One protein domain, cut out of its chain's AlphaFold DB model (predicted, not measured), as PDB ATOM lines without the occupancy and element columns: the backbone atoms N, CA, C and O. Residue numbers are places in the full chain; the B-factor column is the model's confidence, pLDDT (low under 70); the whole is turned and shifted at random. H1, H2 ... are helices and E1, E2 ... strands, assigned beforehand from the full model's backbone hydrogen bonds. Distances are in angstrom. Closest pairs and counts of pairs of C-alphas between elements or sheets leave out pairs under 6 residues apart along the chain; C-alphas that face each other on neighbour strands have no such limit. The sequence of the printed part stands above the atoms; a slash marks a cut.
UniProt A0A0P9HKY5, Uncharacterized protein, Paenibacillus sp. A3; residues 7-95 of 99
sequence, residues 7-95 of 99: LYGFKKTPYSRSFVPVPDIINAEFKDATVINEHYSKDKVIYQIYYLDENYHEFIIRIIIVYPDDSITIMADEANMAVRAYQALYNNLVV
ATOM      1  N   LEU A   7     124.519 105.974  31.070       84.06
ATOM      2  CA  LEU A   7     125.655 105.422  30.334       84.06
ATOM      3  C   LEU A   7     125.717 103.901  30.492       84.06
ATOM      4  O   LEU A   7     125.839 103.393  31.605       84.06
ATOM      5  N   TYR A   8     125.714 103.192  29.367       85.81
ATOM      6  CA  TYR A   8     126.019 101.762  29.288       85.81
ATOM      7  C   TYR A   8     127.174 101.531  28.317       85.81
ATOM      8  O   TYR A   8     127.355 102.289  27.366       85.81
ATOM      9  N   GLY A   9     127.948 100.465  28.518       85.88
ATOM     10  CA  GLY A   9     129.002 100.110  27.577       85.88
ATOM     11  C   GLY A   9     129.405  98.646  27.636       85.88
ATOM     12  O   GLY A   9     129.276  97.992  28.670       85.88
ATOM     13  N   PHE A  10     129.884  98.130  26.509       88.12
ATOM     14  CA  PHE A  10     130.407  96.772  26.390       88.12
ATOM     15  C   PHE A  10     131.467  96.684  25.289       88.12
ATOM     16  O   PHE A  10     131.593  97.576  24.448       88.12
ATOM     17  N   LYS A  11     132.238  95.594  25.298       85.56
ATOM     18  CA  LYS A  11     133.178  95.253  24.225       85.56
ATOM     19  C   LYS A  11     132.562  94.204  23.311       85.56
ATOM     20  O   LYS A  11     131.939  93.260  23.799       85.56
ATOM     21  N   LYS A  12     132.746  94.354  22.003       76.50
ATOM     22  CA  LYS A  12     132.396  93.319  21.029       76.50
ATOM     23  C   LYS A  12     133.302  92.109  21.261       76.50
ATOM     24  O   LYS A  12     134.460  92.252  21.657       76.50
ATOM     25  N   THR A  13     132.780  90.908  21.041       70.50
ATOM     26  CA  THR A  13     133.615  89.707  21.058       70.50
ATOM     27  C   THR A  13     134.593  89.762  19.880       70.50
ATOM     28  O   THR A  13     134.170  90.051  18.754       70.50
ATOM     29  N   PRO A  14     135.891  89.470  20.095       56.84
ATOM     30  CA  PRO A  14     136.835  89.315  18.997       56.84
ATOM     31  C   PRO A  14     136.259  88.305  18.002       56.84
ATOM     32  O   PRO A  14     135.787  87.244  18.408       56.84
ATOM     33  N   TYR A  15     136.267  88.638  16.711       54.53
ATOM     34  CA  TYR A  15     135.685  87.816  15.640       54.53
ATOM     35  C   TYR A  15     134.152  87.719  15.601       54.53
ATOM     36  O   TYR A  15     133.647  86.835  14.903       54.53
ATOM     37  N   SER A  16     133.392  88.609  16.259       55.53
ATOM     38  CA  SER A  16     131.944  88.712  16.023       55.53
ATOM     39  C   SER A  16     131.702  89.012  14.535       55.53
ATOM     40  O   SER A  16     131.802  90.152  14.081       55.53
ATOM     41  N   ARG A  17     131.417  87.973  13.745       47.81
ATOM     42  CA  ARG A  17     131.136  88.031  12.301       47.81
ATOM     43  C   ARG A  17     129.776  88.664  11.980       47.81
ATOM     44  O   ARG A  17     129.243  88.441  10.896       47.81
ATOM     45  N   SER A  18     129.206  89.462  12.874       51.62
ATOM     46  CA  SER A  18     127.992  90.208  12.565       51.62
ATOM     47  C   SER A  18     128.375  91.440  11.757       51.62
ATOM     48  O   SER A  18     128.665  92.505  12.295       51.62
ATOM     49  N   PHE A  19     128.352  91.258  10.437       53.84
ATOM     50  CA  PHE A  19     128.320  92.317   9.426       53.84
ATOM     51  C   PHE A  19     127.083  93.221   9.547       53.84
ATOM     52  O   PHE A  19     126.947  94.136   8.743       53.84
ATOM     53  N   VAL A  20     126.187  92.965  10.512       64.81
ATOM     54  CA  VAL A  20     124.982  93.762  10.735       64.81
ATOM     55  C   VAL A  20     125.399  95.171  11.182       64.81
ATOM     56  O   VAL A  20     125.982  95.327  12.263       64.81
ATOM     57  N   PRO A  21     125.144  96.200  10.359       82.56
ATOM     58  CA  PRO A  21     125.400  97.586  10.712       82.56
ATOM     59  C   PRO A  21     124.631  97.966  11.978       82.56
ATOM     60  O   PRO A  21     123.468  97.607  12.144       82.56
ATOM     61  N   VAL A  22     125.257  98.749  12.859       87.69
ATOM     62  CA  VAL A  22     124.570  99.321  14.031       87.69
ATOM     63  C   VAL A  22     123.266 100.038  13.653       87.69
ATOM     64  O   VAL A  22     122.278  99.797  14.342       87.69
ATOM     65  N   PRO A  23     123.197 100.832  12.564       90.75
ATOM     66  CA  PRO A  23     121.932 101.411  12.113       90.75
ATOM     67  C   PRO A  23     120.817 100.384  11.895       90.75
ATOM     68  O   PRO A  23     119.684 100.644  12.277       90.75
ATOM     69  N   ASP A  24     121.130  99.207  11.357       91.38
ATOM     70  CA  ASP A  24     120.127  98.180  11.062       91.38
ATOM     71  C   ASP A  24     119.602  97.537  12.351       91.38
ATOM     72  O   ASP A  24     118.397  97.356  12.502       91.38
ATOM     73  N   ILE A  25     120.489  97.270  13.320       92.25
ATOM     74  CA  ILE A  25     120.097  96.774  14.652       92.25
ATOM     75  C   ILE A  25     119.188  97.789  15.350       92.25
ATOM     76  O   ILE A  25     118.176  97.421  15.943       92.25
ATOM     77  N   ILE A  26     119.542  99.073  15.273       94.75
ATOM     78  CA  ILE A  26     118.777 100.143  15.910       94.75
ATOM     79  C   ILE A  26     117.429 100.350  15.228       94.75
ATOM     80  O   ILE A  26     116.436 100.454  15.932       94.75
ATOM     81  N   ASN A  27     117.357 100.335  13.900       93.44
ATOM     82  CA  ASN A  27     116.087 100.464  13.183       93.44
ATOM     83  C   ASN A  27     115.153  99.264  13.406       93.44
ATOM     84  O   ASN A  27     113.936  99.413  13.320       93.44
ATOM     85  N   ALA A  28     115.704  98.079  13.694       92.88
ATOM     86  CA  ALA A  28     114.912  96.910  14.062       92.88
ATOM     87  C   ALA A  28     114.322  97.016  15.482       92.88
ATOM     88  O   ALA A  28     113.182  96.612  15.694       92.88
ATOM     89  N   GLU A  29     115.075  97.563  16.443       95.06
ATOM     90  CA  GLU A  29     114.633  97.739  17.838       95.06
ATOM     91  C   GLU A  29     113.740  98.977  18.031       95.06
ATOM     92  O   GLU A  29     112.728  98.941  18.733       95.06
ATOM     93  N   PHE A  30     114.113 100.088  17.405       94.25
ATOM     94  CA  PHE A  30     113.444 101.380  17.484       94.25
ATOM     95  C   PHE A  30     112.823 101.677  16.125       94.25
ATOM     96  O   PHE A  30     113.380 102.402  15.299       94.25
ATOM     97  N   LYS A  31     111.671 101.052  15.878       90.75
ATOM     98  CA  LYS A  31     110.950 101.196  14.614       90.75
ATOM     99  C   LYS A  31     110.697 102.676  14.310       90.75
ATOM    100  O   LYS A  31     110.300 103.428  15.194       90.75
ATOM    101  N   ASP A  32     110.932 103.070  13.061       89.50
ATOM    102  CA  ASP A  32     110.753 104.440  12.560       89.50
ATOM    103  C   ASP A  32     111.688 105.492  13.204       89.50
ATOM    104  O   ASP A  32     111.513 106.695  12.994       89.50
ATOM    105  N   ALA A  33     112.722 105.065  13.940       95.12
ATOM    106  CA  ALA A  33     113.749 105.972  14.441       95.12
ATOM    107  C   ALA A  33     114.556 106.608  13.299       95.12
ATOM    108  O   ALA A  33     114.866 105.987  12.281       95.12
ATOM    109  N   THR A  34     114.968 107.858  13.499       96.62
ATOM    110  CA  THR A  34     115.911 108.538  12.609       96.62
ATOM    111  C   THR A  34     117.326 108.355  13.138       96.62
ATOM    112  O   THR A  34     117.664 108.876  14.200       96.62
ATOM    113  N   VAL A  35     118.170 107.651  12.383       96.50
ATOM    114  CA  VAL A  35     119.576 107.400  12.735       96.50
ATOM    115  C   VAL A  35     120.496 108.281  11.891       96.50
ATOM    116  O   VAL A  35     120.562 108.144  10.671       96.50
ATOM    117  N   ILE A  36     121.247 109.169  12.542       96.69
ATOM    118  CA  ILE A  36     122.213 110.072  11.912       96.69
ATOM    119  C   ILE A  36     123.630 109.604  12.238       96.69
ATOM    120  O   ILE A  36     123.987 109.441  13.404       96.69
ATOM    121  N   ASN A  37     124.462 109.423  11.212       94.88
ATOM    122  CA  ASN A  37     125.905 109.255  11.380       94.88
ATOM    123  C   ASN A  37     126.543 110.635  11.584       94.88
ATOM    124  O   ASN A  37     126.844 111.334  10.619       94.88
ATOM    125  N   GLU A  38     126.693 111.045  12.839       95.56
ATOM    126  CA  GLU A  38     127.223 112.365  13.183       95.56
ATOM    127  C   GLU A  38     128.729 112.477  12.961       95.56
ATOM    128  O   GLU A  38     129.246 113.559  12.689       95.56
ATOM    129  N   HIS A  39     129.450 111.367  13.123       94.44
ATOM    130  CA  HIS A  39     130.896 111.337  12.962       94.44
ATOM    131  C   HIS A  39     131.347 109.977  12.459       94.44
ATOM    132  O   HIS A  39     131.061 108.956  13.083       94.44
ATOM    133  N   TYR A  40     132.159 109.981  11.405       92.69
ATOM    134  CA  TYR A  40     132.774 108.786  10.848       92.69
ATOM    135  C   TYR A  40     134.278 108.985  10.669       92.69
ATOM    136  O   TYR A  40     134.729 109.928  10.020       92.69
ATOM    137  N   SER A  41     135.070 108.088  11.247       92.25
ATOM    138  CA  SER A  41     136.527 108.082  11.120       92.25
ATOM    139  C   SER A  41     137.076 106.664  11.235       92.25
ATOM    140  O   SER A  41     136.358 105.743  11.617       92.25
ATOM    141  N   LYS A  42     138.374 106.502  10.961       88.81
ATOM    142  CA  LYS A  42     139.068 105.216  11.110       88.81
ATOM    143  C   LYS A  42     139.070 104.676  12.550       88.81
ATOM    144  O   LYS A  42     139.165 103.472  12.732       88.81
ATOM    145  N   ASP A  43     138.981 105.556  13.550       91.25
ATOM    146  CA  ASP A  43     139.130 105.186  14.964       91.25
ATOM    147  C   ASP A  43     137.776 105.054  15.671       91.25
ATOM    148  O   ASP A  43     137.634 104.289  16.623       91.25
ATOM    149  N   LYS A  44     136.766 105.802  15.216       92.62
ATOM    150  CA  LYS A  44     135.442 105.815  15.839       92.62
ATOM    151  C   LYS A  44     134.320 106.194  14.880       92.62
ATOM    152  O   LYS A  44     134.537 106.975  13.945       92.62
ATOM    153  N   VAL A  45     133.116 105.741  15.213       94.38
ATOM    154  CA  VAL A  45     131.848 106.192  14.624       94.38
ATOM    155  C   VAL A  45     130.889 106.616  15.727       94.38
ATOM    156  O   VAL A  45     130.859 106.003  16.793       94.38
ATOM    157  N   ILE A  46     130.130 107.681  15.481       95.88
ATOM    158  CA  ILE A  46     129.124 108.196  16.407       95.88
ATOM    159  C   ILE A  46     127.789 108.282  15.680       95.88
ATOM    160  O   ILE A  46     127.676 108.972  14.666       95.88
ATOM    161  N   TYR A  47     126.785 107.610  16.231       96.88
ATOM    162  CA  TYR A  47     125.405 107.711  15.785       96.88
ATOM    163  C   TYR A  47     124.580 108.493  16.798       96.88
ATOM    164  O   TYR A  47     124.681 108.239  18.001       96.88
ATOM    165  N   GLN A  48     123.744 109.401  16.304       97.19
ATOM    166  CA  GLN A  48     122.668 110.012  17.074       97.19
ATOM    167  C   GLN A  48     121.330 109.535  16.528       97.19
ATOM    168  O   GLN A  48     121.114 109.504  15.318       97.19
ATOM    169  N   ILE A  49     120.464 109.113  17.434       97.06
ATOM    170  CA  ILE A  49     119.211 108.439  17.135       97.06
ATOM    171  C   ILE A  49     118.105 109.248  17.785       97.06
ATOM    172  O   ILE A  49     118.143 109.493  18.991       97.06
ATOM    173  N   TYR A  50     117.145 109.653  16.967       96.62
ATOM    174  CA  TYR A  50     115.914 110.292  17.405       96.62
ATOM    175  C   TYR A  50     114.792 109.275  17.279       96.62
ATOM    176  O   TYR A  50     114.585 108.718  16.197       96.62
ATOM    177  N   TYR A  51     114.090 109.023  18.375       95.81
ATOM    178  CA  TYR A  51     113.018 108.042  18.429       95.81
ATOM    179  C   TYR A  51     111.768 108.655  19.052       95.81
ATOM    180  O   TYR A  51     111.858 109.384  20.038       95.81
ATOM    181  N   LEU A  52     110.618 108.347  18.459       94.50
ATOM    182  CA  LEU A  52     109.302 108.735  18.943       94.50
ATOM    183  C   LEU A  52     108.542 107.452  19.285       94.50
ATOM    184  O   LEU A  52     108.366 106.601  18.412       94.50
ATOM    185  N   ASP A  53     108.130 107.289  20.542       90.56
ATOM    186  CA  ASP A  53     107.326 106.127  20.930       90.56
ATOM    187  C   ASP A  53     105.854 106.264  20.493       90.56
ATOM    188  O   ASP A  53     105.407 107.288  19.973       90.56
ATOM    189  N   GLU A  54     105.068 105.215  20.734       88.88
ATOM    190  CA  GLU A  54     103.634 105.182  20.413       88.88
ATOM    191  C   GLU A  54     102.805 106.217  21.196       88.88
ATOM    192  O   GLU A  54     101.673 106.519  20.818       88.88
ATOM    193  N   ASN A  55     103.362 106.775  22.273       91.38
ATOM    194  CA  ASN A  55     102.738 107.795  23.107       91.38
ATOM    195  C   ASN A  55     103.244 109.210  22.774       91.38
ATOM    196  O   ASN A  55     102.936 110.148  23.509       91.38
ATOM    197  N   TYR A  56     103.974 109.379  21.666       90.31
ATOM    198  CA  TYR A  56     104.560 110.644  21.217       90.31
ATOM    199  C   TYR A  56     105.612 111.235  22.168       90.31
ATOM    200  O   TYR A  56     105.815 112.451  22.196       90.31
ATOM    201  N   HIS A  57     106.304 110.397  22.937       91.56
ATOM    202  CA  HIS A  57     107.477 110.821  23.693       91.56
ATOM    203  C   HIS A  57     108.723 110.764  22.816       91.56
ATOM    204  O   HIS A  57     108.993 109.754  22.163       91.56
ATOM    205  N   GLU A  58     109.485 111.855  22.820       93.00
ATOM    206  CA  GLU A  58     110.751 111.960  22.105       93.00
ATOM    207  C   GLU A  58     111.908 111.498  22.987       93.00
ATOM    208  O   GLU A  58     112.027 111.907  24.142       93.00
ATOM    209  N   PHE A  59     112.777 110.680  22.403       93.06
ATOM    210  CA  PHE A  59     113.982 110.170  23.039       93.06
ATOM    211  C   PHE A  59     115.193 110.392  22.147       93.06
ATOM    212  O   PHE A  59     115.133 110.230  20.920       93.06
ATOM    213  N   ILE A  60     116.320 110.698  22.783       94.75
ATOM    214  CA  ILE A  60     117.614 110.830  22.127       94.75
ATOM    215  C   ILE A  60     118.555 109.757  22.659       94.75
ATOM    216  O   ILE A  60     118.885 109.713  23.844       94.75
ATOM    217  N   ILE A  61     119.052 108.924  21.746       95.94
ATOM    218  CA  ILE A  61     120.067 107.912  22.035       95.94
ATOM    219  C   ILE A  61     121.321 108.252  21.233       95.94
ATOM    220  O   ILE A  61     121.261 108.607  20.056       95.94
ATOM    221  N   ARG A  62     122.490 108.125  21.853       96.50
ATOM    222  CA  ARG A  62     123.787 108.323  21.210       96.50
ATOM    223  C   ARG A  62     124.659 107.099  21.406       96.50
ATOM    224  O   ARG A  62     124.882 106.658  22.530       96.50
ATOM    225  N   ILE A  63     125.168 106.567  20.303       96.12
ATOM    226  CA  ILE A  63     125.999 105.365  20.279       96.12
ATOM    227  C   ILE A  63     127.377 105.744  19.763       96.12
ATOM    228  O   ILE A  63     127.513 106.267  18.660       96.12
ATOM    229  N   ILE A  64     128.403 105.466  20.559       95.06
ATOM    230  CA  ILE A  64     129.804 105.682  20.210       95.06
ATOM    231  C   ILE A  64     130.463 104.319  20.059       95.06
ATOM    232  O   ILE A  64     130.479 103.528  21.000       95.06
ATOM    233  N   ILE A  65     131.029 104.068  18.886       92.06
ATOM    234  CA  ILE A  65     131.802 102.867  18.581       92.06
ATOM    235  C   ILE A  65     133.262 103.283  18.461       92.06
ATOM    236  O   ILE A  65     133.572 104.155  17.651       92.06
ATOM    237  N   VAL A  66     134.150 102.668  19.238       90.88
ATOM    238  CA  VAL A  66     135.601 102.887  19.175       90.88
ATOM    239  C   VAL A  66     136.253 101.603  18.675       90.88
ATOM    240  O   VAL A  66     136.287 100.604  19.393       90.88
ATOM    241  N   TYR A  67     136.751 101.629  17.437       86.19
ATOM    242  CA  TYR A  67     137.272 100.443  16.754       86.19
ATOM    243  C   TYR A  67     138.564  99.885  17.366       86.19
ATOM    244  O   TYR A  67     138.637  98.670  17.506       86.19
ATOM    245  N   PRO A  68     139.556 100.702  17.787       85.19
ATOM    246  CA  PRO A  68     140.769 100.176  18.421       85.19
ATOM    247  C   PRO A  68     140.514  99.325  19.673       85.19
ATOM    248  O   PRO A  68     141.290  98.419  19.958       85.19
ATOM    249  N   ASP A  69     139.425  99.606  20.395       83.88
ATOM    250  CA  ASP A  69     139.060  98.924  21.643       83.88
ATOM    251  C   ASP A  69     137.888  97.947  21.481       83.88
ATOM    252  O   ASP A  69     137.429  97.378  22.478       83.88
ATOM    253  N   ASP A  70     137.363  97.813  20.256       84.69
ATOM    254  CA  ASP A  70     136.108  97.124  19.943       84.69
ATOM    255  C   ASP A  70     134.984  97.478  20.935       84.69
ATOM    256  O   ASP A  70     134.185  96.632  21.338       84.69
ATOM    257  N   SER A  71     134.931  98.735  21.381       89.75
ATOM    258  CA  SER A  71     134.031  99.160  22.454       89.75
ATOM    259  C   SER A  71     132.838  99.941  21.923       89.75
ATOM    260  O   SER A  71     132.932 100.693  20.950       89.75
ATOM    261  N   ILE A  72     131.697  99.739  22.574       92.44
ATOM    262  CA  ILE A  72     130.444 100.433  22.300       92.44
ATOM    263  C   ILE A  72     130.007 101.115  23.588       92.44
ATOM    264  O   ILE A  72     129.910 100.471  24.630       92.44
ATOM    265  N   THR A  73     129.745 102.415  23.508       95.12
ATOM    266  CA  THR A  73     129.156 103.225  24.578       95.12
ATOM    267  C   THR A  73     127.804 103.745  24.117       95.12
ATOM    268  O   THR A  73     127.673 104.212  22.988       95.12
ATOM    269  N   ILE A  74     126.811 103.673  24.993       96.56
ATOM    270  CA  ILE A  74     125.432 104.085  24.750       96.56
ATOM    271  C   ILE A  74     125.085 105.141  25.782       96.56
ATOM    272  O   ILE A  74     125.300 104.944  26.978       96.56
ATOM    273  N   MET A  75     124.542 106.247  25.300       95.19
ATOM    274  CA  MET A  75     124.011 107.333  26.104       95.19
ATOM    275  C   MET A  75     122.557 107.551  25.730       95.19
ATOM    276  O   MET A  75     122.240 107.552  24.544       95.19
ATOM    277  N   ALA A  76     121.691 107.761  26.712       94.06
ATOM    278  CA  ALA A  76     120.331 108.215  26.460       94.06
ATOM    279  C   ALA A  76     119.875 109.189  27.548       94.06
ATOM    280  O   ALA A  76     120.469 109.254  28.631       94.06
ATOM    281  N   ASP A  77     118.826 109.936  27.229       90.56
ATOM    282  CA  ASP A  77     118.083 110.796  28.153       90.56
ATOM    283  C   ASP A  77     117.164 110.010  29.107       90.56
ATOM    284  O   ASP A  77     116.731 110.550  30.126       90.56
ATOM    285  N   GLU A  78     116.908 108.730  28.821       90.69
ATOM    286  CA  GLU A  78     116.049 107.857  29.620       90.69
ATOM    287  C   GLU A  78     116.652 106.446  29.811       90.69
ATOM    288  O   GLU A  78     117.347 105.896  28.949       90.69
ATOM    289  N   ALA A  79     116.416 105.855  30.988       89.31
ATOM    290  CA  ALA A  79     117.079 104.629  31.435       89.31
ATOM    291  C   ALA A  79     116.677 103.412  30.611       89.31
ATOM    292  O   ALA A  79     117.535 102.636  30.186       89.31
ATOM    293  N   ASN A  80     115.374 103.247  30.397       90.62
ATOM    294  CA  ASN A  80     114.823 102.146  29.629       90.62
ATOM    295  C   ASN A  80     115.285 102.217  28.171       90.62
ATOM    296  O   ASN A  80     115.612 101.178  27.604       90.62
ATOM    297  N   MET A  81     115.406 103.409  27.578       93.12
ATOM    298  CA  MET A  81     115.946 103.566  26.222       93.12
ATOM    299  C   MET A  81     117.408 103.125  26.130       93.12
ATOM    300  O   MET A  81     117.773 102.369  25.225       93.12
ATOM    301  N   ALA A  82     118.237 103.517  27.102       93.44
ATOM    302  CA  ALA A  82     119.628 103.082  27.151       93.44
ATOM    303  C   ALA A  82     119.753 101.553  27.324       93.44
ATOM    304  O   ALA A  82     120.566 100.920  26.645       93.44
ATOM    305  N   VAL A  83     118.917 100.945  28.178       93.62
ATOM    306  CA  VAL A  83     118.875  99.486  28.397       93.62
ATOM    307  C   VAL A  83     118.420  98.740  27.143       93.62
ATOM    308  O   VAL A  83     119.046  97.748  26.773       93.62
ATOM    309  N   ARG A  84     117.371  99.214  26.461       94.88
ATOM    310  CA  ARG A  84     116.879  98.609  25.212       94.88
ATOM    311  C   ARG A  84     117.944  98.629  24.123       94.88
ATOM    312  O   ARG A  84     118.252  97.589  23.545       94.88
ATOM    313  N   ALA A  85     118.583  99.781  23.908       95.25
ATOM    314  CA  ALA A  85     119.679  99.904  22.951       95.25
ATOM    315  C   ALA A  85     120.855  98.988  23.321       95.25
ATOM    316  O   ALA A  85     121.425  98.328  22.449       95.25
ATOM    317  N   TYR A  86     121.193  98.895  24.612       94.31
ATOM    318  CA  TYR A  86     122.222  97.979  25.095       94.31
ATOM    319  C   TYR A  86     121.884  96.528  24.763       94.31
ATOM    320  O   TYR A  86     122.712  95.838  24.174       94.31
ATOM    321  N   GLN A  87     120.676  96.069  25.090       93.56
ATOM    322  CA  GLN A  87     120.249  94.692  24.844       93.56
ATOM    323  C   GLN A  87     120.230  94.362  23.351       93.56
ATOM    324  O   GLN A  87     120.786  93.339  22.951       93.56
ATOM    325  N   ALA A  88     119.661  95.240  22.521       93.06
ATOM    326  CA  ALA A  88     119.615  95.055  21.075       93.06
ATOM    327  C   ALA A  88     121.026  94.920  20.485       93.06
ATOM    328  O   ALA A  88     121.321  93.951  19.780       93.06
ATOM    329  N   LEU A  89     121.933  95.840  20.820       91.44
ATOM    330  CA  LEU A  89     123.304  95.798  20.318       91.44
ATOM    331  C   LEU A  89     124.086  94.605  20.878       91.44
ATOM    332  O   LEU A  89     124.770  93.924  20.120       91.44
ATOM    333  N   TYR A  90     123.981  94.316  22.174       89.06
ATOM    334  CA  TYR A  90     124.697  93.210  22.811       89.06
ATOM    335  C   TYR A  90     124.271  91.851  22.231       89.06
ATOM    336  O   TYR A  90     125.116  91.026  21.877       89.06
ATOM    337  N   ASN A  91     122.969  91.629  22.045       87.56
ATOM    338  CA  ASN A  91     122.453  90.371  21.502       87.56
ATOM    339  C   ASN A  91     122.900  90.134  20.050       87.56
ATOM    340  O   ASN A  91     123.260  89.014  19.685       87.56
ATOM    341  N   ASN A  92     122.938  91.193  19.239       86.25
ATOM    342  CA  ASN A  92     123.313  91.106  17.826       86.25
ATOM    343  C   ASN A  92     124.833  91.082  17.590       86.25
ATOM    344  O   ASN A  92     125.303  90.473  16.625       86.25
ATOM    345  N   LEU A  93     125.612  91.745  18.451       84.00
ATOM    346  CA  LEU A  93     127.053  91.944  18.253       84.00
ATOM    347  C   LEU A  93     127.936  91.070  19.146       84.00
ATOM    348  O   LEU A  93     129.119  90.939  18.851       84.00
ATOM    349  N   VAL A  94     127.401  90.497  20.227       80.19
ATOM    350  CA  VAL A  94     128.179  89.692  21.185       80.19
ATOM    351  C   VAL A  94     127.654  88.267  21.275       80.19
ATOM    352  O   VAL A  94     128.438  87.327  21.157       80.19
ATOM    353  N   VAL A  95     126.343  88.102  21.470       69.50
ATOM    354  CA  VAL A  95     125.726  86.780  21.686       69.50
ATOM    355  C   VAL A  95     125.553  86.010  20.376       69.50
ATOM    356  O   VAL A  95     125.627  84.785  20.383       69.50
TER     357      VAL A  95
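What this domain is: This is residues 7 to 95 of the 99 residues of an uncharacterized protein of Paenibacillus sp. A3 (UniProt A0A0P9HKY5). One twisted sheet of five strands has two helices packed over one face, while its other face is bare. The long H2 covers the E1 and E5 side; the short H1 is over E3. The 89 printed residues include two named helices and five named strands, in chain order E1 H1 E2 E3 E4 E5 H2; the antiparallel sheet runs E1 E5 E4 E3 E2. The class is mixed, and the whole is compact, with a radius of gyration of the C-alphas of 12.4 A and spans of 39 by 26 by 22 A.

How they stand to each other: Begin at the inner strands E3, residues 44 to 52, and E4, residues 58 to 66, an antiparallel hairpin; N 47 and O 63 are within hydrogen-bond range at 2.9 A. Edge strand E2, residues 34 to 40, forms a hairpin with E3, with N 36 and O 48 at 2.8 A. E5, residues 71 to 76, forms a hairpin with E4, with N 64 and O 73 at 2.8 A. E2 E3 E4 E5 are a meander, each strand the antiparallel neighbour of the one before. The other edge is E1, residues 7 to 11, antiparallel to E5, with N 8 and O 74 at 3.0 A. H2, residues 79 to 95, is over E5 at a height of 8.2 A over the sheet; the closest C-alphas, of Ala 76 and Ala 82, are 5.2 A apart. H1, residues 22 to 29, is on the same face over E3 at a height of 9.6 A, giving two layers, helices on one face of a sheet. H1 and H2 touch, Glu 29 and Ala 88 having the closest C-alphas at 6.5 A, at a steep tilt of 62 degrees, opposite ways. Every O i to N i+4 pair is within hydrogen-bond range in H1, and 12 of 13 in H2.

Where its parts are: Find C-alpha 7 at (125.655, 105.422, 30.334), where E1 begins. E3 and E4 measure 26.5 A and 26.6 A from first to last C-alpha. H2 runs 22.1 A to C-alpha 95 at (125.726, 86.780, 21.686).

The domain as a whole: The C-alphas farthest apart, of Tyr 15 and Asn 55, are 39.2 A apart. The printed part has no cut, and no link is long. Look for low confidence, pLDDT under 70, at residues 14 to 20 and residue 95.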